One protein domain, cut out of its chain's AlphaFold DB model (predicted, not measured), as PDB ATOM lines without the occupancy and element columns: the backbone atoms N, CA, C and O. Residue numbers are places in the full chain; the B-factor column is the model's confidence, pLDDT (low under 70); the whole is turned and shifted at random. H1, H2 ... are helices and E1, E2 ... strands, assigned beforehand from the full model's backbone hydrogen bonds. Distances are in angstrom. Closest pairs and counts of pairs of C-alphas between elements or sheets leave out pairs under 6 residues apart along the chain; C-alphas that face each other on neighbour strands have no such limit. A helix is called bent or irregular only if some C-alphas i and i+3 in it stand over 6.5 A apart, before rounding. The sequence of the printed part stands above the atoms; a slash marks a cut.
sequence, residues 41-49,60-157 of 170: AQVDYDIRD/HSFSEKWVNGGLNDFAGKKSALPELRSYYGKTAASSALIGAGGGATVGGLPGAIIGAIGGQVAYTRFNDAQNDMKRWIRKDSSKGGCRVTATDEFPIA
ATOM      1  N   ALA A  41     124.566  96.633 135.652       85.62
ATOM      2  CA  ALA A  41     125.963  96.359 135.972       85.62
ATOM      3  C   ALA A  41     126.456  97.349 137.027       85.62
ATOM      4  O   ALA A  41     126.217  98.554 136.921       85.62
ATOM      5  N   GLN A  42     127.133  96.820 138.040       89.62
ATOM      6  CA  GLN A  42     127.660  97.587 139.154       89.62
ATOM      7  C   GLN A  42     129.109  97.186 139.406       89.62
ATOM      8  O   GLN A  42     129.451  96.004 139.334       89.62
ATOM      9  N   VAL A  43     129.939  98.177 139.701       86.19
ATOM     10  CA  VAL A  43     131.321  98.016 140.140       86.19
ATOM     11  C   VAL A  43     131.464  98.766 141.454       86.19
ATOM     12  O   VAL A  43     131.114  99.939 141.542       86.19
ATOM     13  N   ASP A  44     131.981  98.097 142.476       85.38
ATOM     14  CA  ASP A  44     132.332  98.738 143.736       85.38
ATOM     15  C   ASP A  44     133.845  98.959 143.752       85.38
ATOM     16  O   ASP A  44     134.631  98.018 143.620       85.38
ATOM     17  N   TYR A  45     134.256 100.223 143.836       78.81
ATOM     18  CA  TYR A  45     135.660 100.603 143.877       78.81
ATOM     19  C   TYR A  45     136.129 100.672 145.325       78.81
ATOM     20  O   TYR A  45     135.560 101.405 146.133       78.81
ATOM     21  N   ASP A  46     137.228  99.979 145.608       68.56
ATOM     22  CA  ASP A  46     138.009 100.128 146.832       68.56
ATOM     23  C   ASP A  46     139.330 100.807 146.447       68.56
ATOM     24  O   ASP A  46     140.315 100.146 146.100       68.56
ATOM     25  N   ILE A  47     139.361 102.143 146.412       56.50
ATOM     26  CA  ILE A  47     140.611 102.851 146.126       56.50
ATOM     27  C   ILE A  47     141.486 102.762 147.378       56.50
ATOM     28  O   ILE A  47     141.148 103.275 148.443       56.50
ATOM     29  N   ARG A  48     142.621 102.069 147.238       48.72
ATOM     30  CA  ARG A  48     143.676 102.007 148.253       48.72
ATOM     31  C   ARG A  48     144.184 103.424 148.513       48.72
ATOM     32  O   ARG A  48     144.679 104.074 147.597       48.72
ATOM     33  N   ASP A  49     144.062 103.874 149.751       43.31
ATOM     34  CA  ASP A  49     144.898 104.949 150.271       43.31
ATOM     35  C   ASP A  49     146.157 104.283 150.854       43.31
ATOM     36  O   ASP A  49     146.061 103.222 151.477       43.31
ATOM     37  N   HIS A  60     133.444 100.234 150.885       55.22
ATOM     38  CA  HIS A  60     133.620 100.724 149.511       55.22
ATOM     39  C   HIS A  60     133.948 102.219 149.452       55.22
ATOM     40  O   HIS A  60     133.386 103.018 150.215       55.22
ATOM     41  N   SER A  61     134.886 102.608 148.587       72.56
ATOM     42  CA  SER A  61     135.144 104.014 148.282       72.56
ATOM     43  C   SER A  61     133.899 104.593 147.616       72.56
ATOM     44  O   SER A  61     133.170 105.397 148.196       72.56
ATOM     45  N   PHE A  62     133.556 104.104 146.435       87.75
ATOM     46  CA  PHE A  62     132.313 104.472 145.773       87.75
ATOM     47  C   PHE A  62     131.822 103.326 144.902       87.75
ATOM     48  O   PHE A  62     132.590 102.454 144.504       87.75
ATOM     49  N   SER A  63     130.531 103.352 144.612       91.06
ATOM     50  CA  SER A  63     129.891 102.403 143.713       91.06
ATOM     51  C   SER A  63     129.574 103.099 142.403       91.06
ATOM     52  O   SER A  63     129.063 104.217 142.409       91.06
ATOM     53  N   GLU A  64     129.827 102.413 141.305       91.44
ATOM     54  CA  GLU A  64     129.443 102.785 139.953       91.44
ATOM     55  C   GLU A  64     128.351 101.820 139.496       91.44
ATOM     56  O   GLU A  64     128.493 100.609 139.646       91.44
ATOM     57  N   LYS A  65     127.246 102.323 138.951       91.38
ATOM     58  CA  LYS A  65     126.144 101.488 138.475       91.38
ATOM     59  C   LYS A  65     125.520 102.043 137.214       91.38
ATOM     60  O   LYS A  65     125.102 103.197 137.177       91.38
ATOM     61  N   TRP A  66     125.338 101.197 136.211       89.56
ATOM     62  CA  TRP A  66     124.500 101.551 135.078       89.56
ATOM     63  C   TRP A  66     123.024 101.424 135.454       89.56
ATOM     64  O   TRP A  66     122.556 100.372 135.897       89.56
ATOM     65  N   VAL A  67     122.274 102.499 135.257       89.81
ATOM     66  CA  VAL A  67     120.840 102.551 135.528       89.81
ATOM     67  C   VAL A  67     120.162 103.193 134.331       89.81
ATOM     68  O   VAL A  67     120.274 104.404 134.150       89.81
ATOM     69  N   ASN A  68     119.447 102.413 133.521       86.31
ATOM     70  CA  ASN A  68     118.587 102.899 132.439       86.31
ATOM     71  C   ASN A  68     119.260 103.981 131.565       86.31
ATOM     72  O   ASN A  68     118.818 105.129 131.495       86.31
ATOM     73  N   GLY A  69     120.407 103.636 130.978       81.00
ATOM     74  CA  GLY A  69     121.130 104.503 130.041       81.00
ATOM     75  C   GLY A  69     121.964 105.627 130.654       81.00
ATOM     76  O   GLY A  69     122.392 106.527 129.933       81.00
ATOM     77  N   GLY A  70     122.208 105.579 131.962       88.31
ATOM     78  CA  GLY A  70     123.136 106.478 132.636       88.31
ATOM     79  C   GLY A  70     124.027 105.737 133.614       88.31
ATOM     80  O   GLY A  70     123.588 104.777 134.248       88.31
ATOM     81  N   LEU A  71     125.254 106.219 133.730       92.62
ATOM     82  CA  LEU A  71     126.237 105.797 134.705       92.62
ATOM     83  C   LEU A  71     126.039 106.591 135.992       92.62
ATOM     84  O   LEU A  71     126.120 107.817 135.981       92.62
ATOM     85  N   ASN A  72     125.743 105.904 137.084       95.69
ATOM     86  CA  ASN A  72     125.597 106.499 138.400       95.69
ATOM     87  C   ASN A  72     126.815 106.154 139.242       95.69
ATOM     88  O   ASN A  72     126.970 104.994 139.610       95.69
ATOM     89  N   ASP A  73     127.592 107.156 139.633       95.25
ATOM     90  CA  ASP A  73     128.663 106.973 140.608       95.25
ATOM     91  C   ASP A  73     128.274 107.618 141.928       95.25
ATOM     92  O   ASP A  73     127.853 108.778 141.971       95.25
ATOM     93  N   PHE A  74     128.414 106.876 143.022       95.56
ATOM     94  CA  PHE A  74     127.960 107.308 144.333       95.56
ATOM     95  C   PHE A  74     128.932 106.914 145.442       95.56
ATOM     96  O   PHE A  74     129.181 105.735 145.691       95.56
ATOM     97  N   ALA A  75     129.424 107.916 146.169       93.81
ATOM     98  CA  ALA A  75     130.196 107.720 147.386       93.81
ATOM     99  C   ALA A  75     129.244 107.655 148.588       93.81
ATOM    100  O   ALA A  75     128.566 108.633 148.924       93.81
ATOM    101  N   GLY A  76     129.211 106.499 149.254       90.25
ATOM    102  CA  GLY A  76     128.347 106.250 150.413       90.25
ATOM    103  C   GLY A  76     128.838 106.869 151.723       90.25
ATOM    104  O   GLY A  76     128.100 106.862 152.707       90.25
ATOM    105  N   LYS A  77     130.067 107.399 151.743       88.19
ATOM    106  CA  LYS A  77     130.734 107.945 152.930       88.19
ATOM    107  C   LYS A  77     131.563 109.184 152.595       88.19
ATOM    108  O   LYS A  77     132.072 109.337 151.483       88.19
ATOM    109  N   LYS A  78     131.758 110.042 153.597       89.06
ATOM    110  CA  LYS A  78     132.394 111.358 153.446       89.06
ATOM    111  C   LYS A  78     133.836 111.258 152.961       89.06
ATOM    112  O   LYS A  78     134.244 112.035 152.100       89.06
ATOM    113  N   SER A  79     134.583 110.292 153.499       86.38
ATOM    114  CA  SER A  79     135.987 110.057 153.153       86.38
ATOM    115  C   SER A  79     136.190 109.708 151.682       86.38
ATOM    116  O   SER A  79     137.247 110.011 151.150       86.38
ATOM    117  N   ALA A  80     135.169 109.183 151.000       87.88
ATOM    118  CA  ALA A  80     135.280 108.788 149.604       87.88
ATOM    119  C   ALA A  80     134.790 109.834 148.587       87.88
ATOM    120  O   ALA A  80     134.972 109.665 147.381       87.88
ATOM    121  N   LEU A  81     134.208 110.954 149.032       91.31
ATOM    122  CA  LEU A  81     133.850 112.055 148.126       91.31
ATOM    123  C   LEU A  81     135.070 112.624 147.365       91.31
ATOM    124  O   LEU A  81     134.953 112.866 146.159       91.31
ATOM    125  N   PRO A  82     136.247 112.836 147.996       90.69
ATOM    126  CA  PRO A  82     137.454 113.280 147.294       90.69
ATOM    127  C   PRO A  82     137.988 112.254 146.288       90.69
ATOM    128  O   PRO A  82     138.564 112.644 145.266       90.69
ATOM    129  N   GLU A  83     137.789 110.965 146.557       88.44
ATOM    130  CA  GLU A  83     138.190 109.868 145.677       88.44
ATOM    131  C   GLU A  83     137.324 109.853 144.418       88.44
ATOM    132  O   GLU A  83     137.866 109.920 143.315       88.44
ATOM    133  N   LEU A  84     135.997 109.921 144.571       91.69
ATOM    134  CA  LEU A  84     135.065 110.024 143.445       91.69
ATOM    135  C   LEU A  84     135.300 111.306 142.620       91.69
ATOM    136  O   LEU A  84     135.319 111.280 141.391       91.69
ATOM    137  N   ARG A  85     135.601 112.438 143.269       94.12
ATOM    138  CA  ARG A  85     136.044 113.662 142.569       94.12
ATOM    139  C   ARG A  85     137.299 113.412 141.719       94.12
ATOM    140  O   ARG A  85     137.421 113.928 140.608       94.12
ATOM    141  N   SER A  86     138.274 112.691 142.262       88.06
ATOM    142  CA  SER A  86     139.549 112.435 141.583       88.06
ATOM    143  C   SER A  86     139.384 111.435 140.439       88.06
ATOM    144  O   SER A  86     139.997 111.628 139.390       88.06
ATOM    145  N   TYR A  87     138.517 110.435 140.611       89.19
ATOM    146  CA  TYR A  87     138.086 109.515 139.561       89.19
ATOM    147  C   TYR A  87     137.562 110.279 138.345       89.19
ATOM    148  O   TYR A  87     138.145 110.171 137.271       89.19
ATOM    149  N   TYR A  88     136.584 111.167 138.536       92.12
ATOM    150  CA  TYR A  88     136.056 111.989 137.447       92.12
ATOM    151  C   TYR A  88     137.112 112.852 136.752       92.12
ATOM    152  O   TYR A  88     137.106 112.962 135.530       92.12
ATOM    153  N   GLY A  89     138.062 113.417 137.504       85.31
ATOM    154  CA  GLY A  89     139.174 114.171 136.917       85.31
ATOM    155  C   GLY A  89     140.066 113.324 136.008       85.31
ATOM    156  O   GLY A  89     140.438 113.769 134.923       85.31
ATOM    157  N   LYS A  90     140.387 112.097 136.436       84.81
ATOM    158  CA  LYS A  90     141.168 111.143 135.636       84.81
ATOM    159  C   LYS A  90     140.381 110.698 134.403       84.81
ATOM    160  O   LYS A  90     140.920 110.763 133.304       84.81
ATOM    161  N   THR A  91     139.107 110.339 134.560       84.81
ATOM    162  CA  THR A  91     138.239 109.907 133.454       84.81
ATOM    163  C   THR A  91     138.040 111.016 132.422       84.81
ATOM    164  O   THR A  91     138.112 110.751 131.221       84.81
ATOM    165  N   ALA A  92     137.875 112.270 132.856       85.75
ATOM    166  CA  ALA A  92     137.841 113.417 131.955       85.75
ATOM    167  C   ALA A  92     139.158 113.532 131.171       85.75
ATOM    168  O   ALA A  92     139.137 113.536 129.941       85.75
ATOM    169  N   ALA A  93     140.305 113.549 131.855       82.25
ATOM    170  CA  ALA A  93     141.614 113.646 131.205       82.25
ATOM    171  C   ALA A  93     141.849 112.519 130.182       82.25
ATOM    172  O   ALA A  93     142.283 112.786 129.062       82.25
ATOM    173  N   SER A  94     141.494 111.279 130.528       76.44
ATOM    174  CA  SER A  94     141.544 110.142 129.607       76.44
ATOM    175  C   SER A  94     140.620 110.340 128.402       76.44
ATOM    176  O   SER A  94     141.044 110.115 127.274       76.44
ATOM    177  N   SER A  95     139.396 110.834 128.608       79.25
ATOM    178  CA  SER A  95     138.446 111.107 127.517       79.25
ATOM    179  C   SER A  95     138.987 112.136 126.518       79.25
ATOM    180  O   SER A  95     138.828 111.967 125.310       79.25
ATOM    181  N   ALA A  96     139.668 113.179 127.006       73.69
ATOM    182  CA  ALA A  96     140.278 114.201 126.156       73.69
ATOM    183  C   ALA A  96     141.456 113.662 125.329       73.69
ATOM    184  O   ALA A  96     141.629 114.059 124.179       73.69
ATOM    185  N   LEU A  97     142.255 112.756 125.901       66.81
ATOM    186  CA  LEU A  97     143.445 112.210 125.242       66.81
ATOM    187  C   LEU A  97     143.097 111.223 124.117       66.81
ATOM    188  O   LEU A  97     143.890 111.008 123.205       66.81
ATOM    189  N   ILE A  98     141.928 110.596 124.209       62.53
ATOM    190  CA  ILE A  98     141.623 109.373 123.476       62.53
ATOM    191  C   ILE A  98     140.594 109.582 122.336       62.53
ATOM    192  O   ILE A  98     140.450 108.730 121.456       62.53
ATOM    193  N   GLY A  99     139.914 110.730 122.277       53.25
ATOM    194  CA  GLY A  99     138.938 111.012 121.217       53.25
ATOM    195  C   GLY A  99     137.724 110.070 121.253       53.25
ATOM    196  O   GLY A  99     137.422 109.468 122.282       53.25
ATOM    197  N   ALA A 100     136.964 109.976 120.157       48.72
ATOM    198  CA  ALA A 100     135.793 109.091 120.085       48.72
ATOM    199  C   ALA A 100     136.165 107.596 120.000       48.72
ATOM    200  O   ALA A 100     135.468 106.760 120.577       48.72
ATOM    201  N   GLY A 101     137.297 107.275 119.372       43.16
ATOM    202  CA  GLY A 101     137.691 105.907 119.030       43.16
ATOM    203  C   GLY A 101     138.271 105.077 120.163       43.16
ATOM    204  O   GLY A 101     138.255 103.851 120.079       43.16
ATOM    205  N   GLY A 102     138.735 105.686 121.256       43.31
ATOM    206  CA  GLY A 102     139.280 104.915 122.377       43.31
ATOM    207  C   GLY A 102     138.435 104.924 123.648       43.31
ATOM    208  O   GLY A 102     138.949 104.663 124.732       43.31
ATOM    209  N   GLY A 103     137.110 105.048 123.541       49.66
ATOM    210  CA  GLY A 103     136.240 104.522 124.609       49.66
ATOM    211  C   GLY A 103     136.619 103.079 125.009       49.66
ATOM    212  O   GLY A 103     136.521 102.701 126.175       49.66
ATOM    213  N   ALA A 104     137.180 102.308 124.068       47.88
ATOM    214  CA  ALA A 104     137.759 100.987 124.295       47.88
ATOM    215  C   ALA A 104     138.997 100.958 125.221       47.88
ATOM    216  O   ALA A 104     139.215  99.942 125.877       47.88
ATOM    217  N   THR A 105     139.802 102.026 125.302       49.59
ATOM    218  CA  THR A 105     141.039 102.048 126.110       49.59
ATOM    219  C   THR A 105     140.807 102.475 127.558       49.59
ATOM    220  O   THR A 105     141.585 102.091 128.427       49.59
ATOM    221  N   VAL A 106     139.724 103.210 127.844       56.69
ATOM    222  CA  VAL A 106     139.298 103.508 129.226       56.69
ATOM    223  C   VAL A 106     138.702 102.263 129.897       56.69
ATOM    224  O   VAL A 106     138.857 102.082 131.102       56.69
ATOM    225  N   GLY A 107     138.090 101.365 129.113       61.88
ATOM    226  CA  GLY A 107     137.480 100.131 129.613       61.88
ATOM    227  C   GLY A 107     136.290 100.378 130.555       61.88
ATOM    228  O   GLY A 107     135.912 101.514 130.840       61.88
ATOM    229  N   GLY A 108     135.662  99.297 131.027       72.69
ATOM    230  CA  GLY A 108     134.570  99.368 132.009       72.69
ATOM    231  C   GLY A 108     133.314 100.114 131.531       72.69
ATOM    232  O   GLY A 108     133.066 100.255 130.331       72.69
ATOM    233  N   LEU A 109     132.495 100.567 132.484       77.44
ATOM    234  CA  LEU A 109     131.264 101.314 132.207       77.44
ATOM    235  C   LEU A 109     131.522 102.750 131.691       77.44
ATOM    236  O   LEU A 109     130.808 103.169 130.776       77.44
ATOM    237  N   PRO A 110     132.553 103.499 132.140       79.31
ATOM    238  CA  PRO A 110     132.868 104.811 131.567       79.31
ATOM    239  C   PRO A 110     133.282 104.742 130.099       79.31
ATOM    240  O   PRO A 110     132.874 105.591 129.306       79.31
ATOM    241  N   GLY A 111     134.049 103.716 129.711       73.94
ATOM    242  CA  GLY A 111     134.461 103.504 128.324       73.94
ATOM    243  C   GLY A 111     133.276 103.366 127.364       73.94
ATOM    244  O   GLY A 111     133.322 103.870 126.240       73.94
ATOM    245  N   ALA A 112     132.171 102.772 127.830       74.69
ATOM    246  CA  ALA A 112     130.928 102.692 127.070       74.69
ATOM    247  C   ALA A 112     130.302 104.078 126.827       74.69
ATOM    248  O   ALA A 112     129.885 104.373 125.707       74.69
ATOM    249  N   ILE A 113     130.271 104.953 127.839       77.38
ATOM    250  CA  ILE A 113     129.791 106.333 127.667       77.38
ATOM    251  C   ILE A 113     130.679 107.080 126.667       77.38
ATOM    252  O   ILE A 113     130.165 107.650 125.705       77.38
ATOM    253  N   ILE A 114     132.003 107.021 126.846       75.75
ATOM    254  CA  ILE A 114     132.981 107.716 125.994       75.75
ATOM    255  C   ILE A 114     132.855 107.278 124.534       75.75
ATOM    256  O   ILE A 114     132.768 108.129 123.652       75.75
ATOM    257  N   GLY A 115     132.789 105.969 124.274       71.56
ATOM    258  CA  GLY A 115     132.643 105.446 122.915       71.56
ATOM    259  C   GLY A 115     131.327 105.854 122.246       71.56
ATOM    260  O   GLY A 115     131.271 105.984 121.027       71.56
ATOM    261  N   ALA A 116     130.264 106.092 123.020       71.56
ATOM    262  CA  ALA A 116     128.963 106.465 122.471       71.56
ATOM    263  C   ALA A 116     128.850 107.957 122.115       71.56
ATOM    264  O   ALA A 116     128.244 108.297 121.096       71.56
ATOM    265  N   ILE A 117     129.399 108.850 122.948       75.31
ATOM    266  CA  ILE A 117     129.240 110.311 122.780       75.31
ATOM    267  C   ILE A 117     130.488 111.024 122.273       75.31
ATOM    268  O   ILE A 117     130.420 112.190 121.880       75.31
ATOM    269  N   GLY A 118     131.612 110.317 122.245       73.62
ATOM    270  CA  GLY A 118     132.910 110.838 121.869       73.62
ATOM    271  C   GLY A 118     133.662 111.476 123.038       73.62
ATOM    272  O   GLY A 118     133.071 112.037 123.964       73.62
ATOM    273  N   GLY A 119     134.994 111.432 122.958       76.50
ATOM    274  CA  GLY A 119     135.896 111.901 124.012       76.50
ATOM    275  C   GLY A 119     135.677 113.351 124.449       76.50
ATOM    276  O   GLY A 119     135.693 113.627 125.643       76.50
ATOM    277  N   GLN A 120     135.387 114.270 123.519       78.44
ATOM    278  CA  GLN A 120     135.184 115.686 123.858       78.44
ATOM    279  C   GLN A 120     133.908 115.924 124.677       78.44
ATOM    280  O   GLN A 120     133.928 116.663 125.658       78.44
ATOM    281  N   VAL A 121     132.796 115.290 124.294       82.12
ATOM    282  CA  VAL A 121     131.530 115.427 125.031       82.12
ATOM    283  C   VAL A 121     131.657 114.738 126.388       82.12
ATOM    284  O   VAL A 121     131.267 115.309 127.406       82.12
ATOM    285  N   ALA A 122     132.272 113.553 126.426       85.44
ATOM    286  CA  ALA A 122     132.539 112.844 127.670       85.44
ATOM    287  C   ALA A 122     133.461 113.634 128.611       85.44
ATOM    288  O   ALA A 122     133.170 113.719 129.802       85.44
ATOM    289  N   TYR A 123     134.509 114.283 128.091       87.38
ATOM    290  CA  TYR A 123     135.377 115.176 128.862       87.38
ATOM    291  C   TYR A 123     134.564 116.246 129.592       87.38
ATOM    292  O   TYR A 123     134.714 116.401 130.804       87.38
ATOM    293  N   THR A 124     133.677 116.950 128.881       90.19
ATOM    294  CA  THR A 124     132.826 117.980 129.487       90.19
ATOM    295  C   THR A 124     131.964 117.391 130.599       90.19
ATOM    296  O   THR A 124     131.979 117.912 131.709       90.19
ATOM    297  N   ARG A 125     131.291 116.263 130.347       93.75
ATOM    298  CA  ARG A 125     130.410 115.618 131.333       93.75
ATOM    299  C   ARG A 125     131.162 115.172 132.586       93.75
ATOM    300  O   ARG A 125     130.743 115.481 133.692       93.75
ATOM    301  N   PHE A 126     132.303 114.506 132.440       93.94
ATOM    302  CA  PHE A 126     133.092 114.081 133.596       93.94
ATOM    303  C   PHE A 126     133.738 115.262 134.337       93.94
ATOM    304  O   PHE A 126     133.910 115.209 135.554       93.94
ATOM    305  N   ASN A 127     134.052 116.360 133.646       94.88
ATOM    306  CA  ASN A 127     134.519 117.582 134.296       94.88
ATOM    307  C   ASN A 127     133.398 118.285 135.087       94.88
ATOM    308  O   ASN A 127     133.644 118.781 136.190       94.88
ATOM    309  N   ASP A 128     132.169 118.292 134.569       97.06
ATOM    310  CA  ASP A 128     130.991 118.804 135.276       97.06
ATOM    311  C   ASP A 128     130.699 117.960 136.529       97.06
ATOM    312  O   ASP A 128     130.657 118.512 137.634       97.06
ATOM    313  N   ALA A 129     130.724 116.628 136.404       97.06
ATOM    314  CA  ALA A 129     130.609 115.707 137.539       97.06
ATOM    315  C   ALA A 129     131.702 115.941 138.595       97.06
ATOM    316  O   ALA A 129     131.442 115.977 139.802       97.06
ATOM    317  N   GLN A 130     132.950 116.180 138.172       97.19
ATOM    318  CA  GLN A 130     134.021 116.558 139.094       97.19
ATOM    319  C   GLN A 130     133.672 117.842 139.868       97.19
ATOM    320  O   GLN A 130     133.936 117.941 141.075       97.19
ATOM    321  N   ASN A 131     133.123 118.849 139.190       97.94
ATOM    322  CA  ASN A 131     132.737 120.110 139.812       97.94
ATOM    323  C   ASN A 131     131.571 119.932 140.788       97.94
ATOM    324  O   ASN A 131     131.589 120.537 141.865       97.94
ATOM    325  N   ASP A 132     130.624 119.056 140.489       98.06
ATOM    326  CA  ASP A 132     129.540 118.719 141.403       98.06
ATOM    327  C   ASP A 132     130.025 117.965 142.639       98.06
ATOM    328  O   ASP A 132     129.626 118.304 143.758       98.06
ATOM    329  N   MET A 133     131.011 117.078 142.509       97.75
ATOM    330  CA  MET A 133     131.670 116.492 143.679       97.75
ATOM    331  C   MET A 133     132.387 117.544 144.539       97.75
ATOM    332  O   MET A 133     132.296 117.492 145.768       97.75
ATOM    333  N   LYS A 134     133.036 118.558 143.941       97.75
ATOM    334  CA  LYS A 134     133.595 119.697 144.708       97.75
ATOM    335  C   LYS A 134     132.495 120.438 145.478       97.75
ATOM    336  O   LYS A 134     132.727 120.861 146.612       97.75
ATOM    337  N   ARG A 135     131.301 120.591 144.896       98.00
ATOM    338  CA  ARG A 135     130.152 121.236 145.550       98.00
ATOM    339  C   ARG A 135     129.594 120.385 146.696       98.00
ATOM    340  O   ARG A 135     129.343 120.950 147.760       98.00
ATOM    341  N   TRP A 136     129.465 119.065 146.534       97.56
ATOM    342  CA  TRP A 136     129.087 118.144 147.618       97.56
ATOM    343  C   TRP A 136     130.050 118.235 148.807       97.56
ATOM    344  O   TRP A 136     129.610 118.404 149.946       97.56
ATOM    345  N   ILE A 137     131.360 118.209 148.537       95.75
ATOM    346  CA  ILE A 137     132.410 118.348 149.557       95.75
ATOM    347  C   ILE A 137     132.309 119.708 150.255       95.75
ATOM    348  O   ILE A 137     132.309 119.779 151.481       95.75
ATOM    349  N   ARG A 138     132.160 120.802 149.494       96.94
ATOM    350  CA  ARG A 138     132.022 122.160 150.048       96.94
ATOM    351  C   ARG A 138     130.780 122.320 150.930       96.94
ATOM    352  O   ARG A 138     130.774 123.169 151.816       96.94
ATOM    353  N   LYS A 139     129.726 121.538 150.684       96.69
ATOM    354  CA  LYS A 139     128.519 121.490 151.522       96.69
ATOM    355  C   LYS A 139     128.654 120.600 152.754       96.69
ATOM    356  O   LYS A 139     127.677 120.468 153.485       96.69
ATOM    357  N   ASP A 140     129.836 120.040 153.002       95.38
ATOM    358  CA  ASP A 140     130.095 119.162 154.141       95.38
ATOM    359  C   ASP A 140     129.172 117.928 154.158       95.38
ATOM    360  O   ASP A 140     128.771 117.439 155.214       95.38
ATOM    361  N   SER A 141     128.791 117.444 152.969       96.00
ATOM    362  CA  SER A 141     127.908 116.286 152.839       96.00
ATOM    363  C   SER A 141     128.595 115.006 153.315       96.00
ATOM    364  O   SER A 141     129.801 114.834 153.129       96.00
ATOM    365  N   SER A 142     127.831 114.083 153.903       92.81
ATOM    366  CA  SER A 142     128.346 112.766 154.301       92.81
ATOM    367  C   SER A 142     128.420 111.762 153.146       92.81
ATOM    368  O   SER A 142     129.069 110.731 153.274       92.81
ATOM    369  N   LYS A 143     127.751 112.058 152.030       93.50
ATOM    370  CA  LYS A 143     127.609 111.199 150.848       93.50
ATOM    371  C   LYS A 143     127.179 112.026 149.639       93.50
ATOM    372  O   LYS A 143     126.769 113.180 149.785       93.50
ATOM    373  N   GLY A 144     127.253 111.447 148.451       96.50
ATOM    374  CA  GLY A 144     126.885 112.138 147.221       96.50
ATOM    375  C   GLY A 144     127.450 111.452 145.992       96.50
ATOM    376  O   GLY A 144     128.360 110.628 146.079       96.50
ATOM    377  N   GLY A 145     126.896 111.802 144.843       97.12
ATOM    378  CA  GLY A 145     127.300 111.230 143.573       97.12
ATOM    379  C   GLY A 145     126.847 112.073 142.401       97.12
ATOM    380  O   GLY A 145     126.198 113.110 142.591       97.12
ATOM    381  N   CYS A 146     127.156 111.591 141.203       97.94
ATOM    382  CA  CYS A 146     126.650 112.164 139.960       97.94
ATOM    383  C   CYS A 146     126.145 111.056 139.034       97.94
ATOM    384  O   CYS A 146     126.536 109.893 139.147       97.94
ATOM    385  N   ARG A 147     125.229 111.433 138.149       97.00
ATOM    386  CA  ARG A 147     124.727 110.608 137.063       97.00
ATOM    387  C   ARG A 147     125.207 111.208 135.757       97.00
ATOM    388  O   ARG A 147     124.842 112.333 135.431       97.00
ATOM    389  N   VAL A 148     125.963 110.428 134.998       94.38
ATOM    390  CA  VAL A 148     126.456 110.780 133.669       94.38
ATOM    391  C   VAL A 148     125.666 110.000 132.627       94.38
ATOM    392  O   VAL A 148     125.550 108.778 132.684       94.38
ATOM    393  N   THR A 149     125.102 110.699 131.654       89.12
ATOM    394  CA  THR A 149     124.356 110.107 130.538       89.12
ATOM    395  C   THR A 149     124.950 110.564 129.214       89.12
ATOM    396  O   THR A 149     125.833 111.420 129.168       89.12
ATOM    397  N   ALA A 150     124.425 110.033 128.110       80.88
ATOM    398  CA  ALA A 150     124.841 110.482 126.791       80.88
ATOM    399  C   ALA A 150     124.532 111.973 126.529       80.88
ATOM    400  O   ALA A 150     125.218 112.635 125.755       80.88
ATOM    401  N   THR A 151     123.486 112.509 127.153       83.19
ATOM    402  CA  THR A 151     122.991 113.860 126.863       83.19
ATOM    403  C   THR A 151     123.294 114.855 127.968       83.19
ATOM    404  O   THR A 151     123.404 116.046 127.691       83.19
ATOM    405  N   ASP A 152     123.461 114.386 129.199       90.50
ATOM    406  CA  ASP A 152     123.445 115.230 130.390       90.50
ATOM    407  C   ASP A 152     124.293 114.662 131.532       90.50
ATOM    408  O   ASP A 152     124.611 113.468 131.549       90.50
ATOM    409  N   GLU A 153     124.622 115.519 132.490       95.25
ATOM    410  CA  GLU A 153     125.256 115.172 133.755       95.25
ATOM    411  C   GLU A 153     124.568 115.933 134.890       95.25
ATOM    412  O   GLU A 153     124.240 117.109 134.746       95.25
ATOM    413  N   PHE A 154     124.295 115.250 136.005       97.81
ATOM    414  CA  PHE A 154     123.687 115.900 137.161       97.81
ATOM    415  C   PHE A 154     123.962 115.172 138.484       97.81
ATOM    416  O   PHE A 154     124.132 113.948 138.513       97.81
ATOM    417  N   PRO A 155     123.891 115.876 139.628       97.75
ATOM    418  CA  PRO A 155     124.181 115.292 140.928       97.75
ATOM    419  C   PRO A 155     123.047 114.364 141.382       97.75
ATOM    420  O   PRO A 155     121.868 114.620 141.127       97.75
ATOM    421  N   ILE A 156     123.382 113.312 142.128       98.06
ATOM    422  CA  ILE A 156     122.437 112.331 142.685       98.06
ATOM    423  C   ILE A 156     122.676 112.107 144.184       98.06
ATOM    424  O   ILE A 156     123.790 112.237 144.688       98.06
ATOM    425  N   ALA A 157     121.610 111.752 144.908       96.12
ATOM    426  CA  ALA A 157     121.642 111.495 146.354       96.12
ATOM    427  C   ALA A 157     121.610 109.997 146.721       96.12
ATOM    428  O   ALA A 157     121.648 109.651 147.902       96.12
TER     429      ALA A 157
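AT A GLANCE: This is residues 41 to 49 and 60 to 157 of the 170 residues of an uncharacterized protein of Levilactobacillus brevis (UniProt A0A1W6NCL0). A strongly twisted sheet of five strands makes a wall, with two long helices, H1 and H4, side by side over one face and the other face bare. H3 slants over one end of that covered face, and little H2 packs on H3 and H1, off the sheet; the layers are two, with H1, H3 and H4 on one face of the sheet. The printed part has 107 residues and runs E1 E2 E3 H1 H2 H3 H4 E4 E5; the sheet's order is E1 E2 E3 E4 E5, antiparallel throughout, and the class is mixed. It is compact, with a radius of gyration of the C-alphas of 12.6 A and spans of 37 by 28 by 22 A.

HOW THE PARTS SIT: Begin at edge strand E1, residues 42 to 45, antiparallel to E2, residues 62 to 67: N 43 and O 64 are within hydrogen-bond range at 2.8 A. E2 forms a hairpin with E3, residues 70 to 75, where N 65 and O 72 are 2.8 A apart. H1, residues 78 to 98, is on the sheet at a height over the sheet of 11.0 A, along the strands; its Leu 81 comes closest to E3 at Ala 75, C-alphas 5.7 A apart. With its residues 91 to 98 alone it touches H2, residues 103 to 106, closest at the C-alphas of Ser 94 and Val 106, 7.0 A. H2 touches H3, residues 108 to 117, at the C-alphas of Gly 103 and Gly 115, 4.1 A. H3 runs slantwise to the strands, at 44 degrees to E3 on the local plane. H4, residues 119 to 138, touches H1 at a shallow tilt of 17 degrees, opposite ways, closest at the C-alphas of Ala 92 and Tyr 123, 4.3 A. H3 and H4 only just touch, only at the corner, with 3 pairs of C-alphas within 8 A, the closest being Ile 114 and Ala 122, 5.4 A. H4 lies over E4, residues 144 to 149, and E5, residues 153 to 156, which form a hairpin; N 147 and O 154 are 2.8 A apart. E4 is also antiparallel to E3, with N 146 and O 73 at 3.0 A. In H4 every O i to N i+4 pair is within hydrogen-bond range, in H1 15 of 17 and in H3 5 of 6; H2 is too short for such a pair.

IN THESE COORDINATES: Find C-alpha 42 at (127.660, 97.587, 139.154), where E1 begins. From C-alpha 78 at (132.394, 111.358, 153.446), H1 runs 31.4 A; it is irregular, but only just, with C-alphas 79 and 82 6.8 A apart. H4 runs 28.3 A and H3 15.3 A; E2, E3 and E4 measure 15.5 A, 16.4 A and 17.0 A. E5 ends at C-alpha 156, (122.437, 112.331, 142.685).

THE WHOLE: The two C-alphas farthest apart, those of Gly 101 and Asp 140, are 38.3 A apart. Residues 50 to 59 are not printed, and C-alphas 49 and 60 stand 12.1 A apart across this cut, in the link from E1 to E2. The links that are printed whole are tight. Mean pLDDT of the printed part is 83.2; it is under 70 at residues 46 to 49, residue 60 and residues 97 to 107.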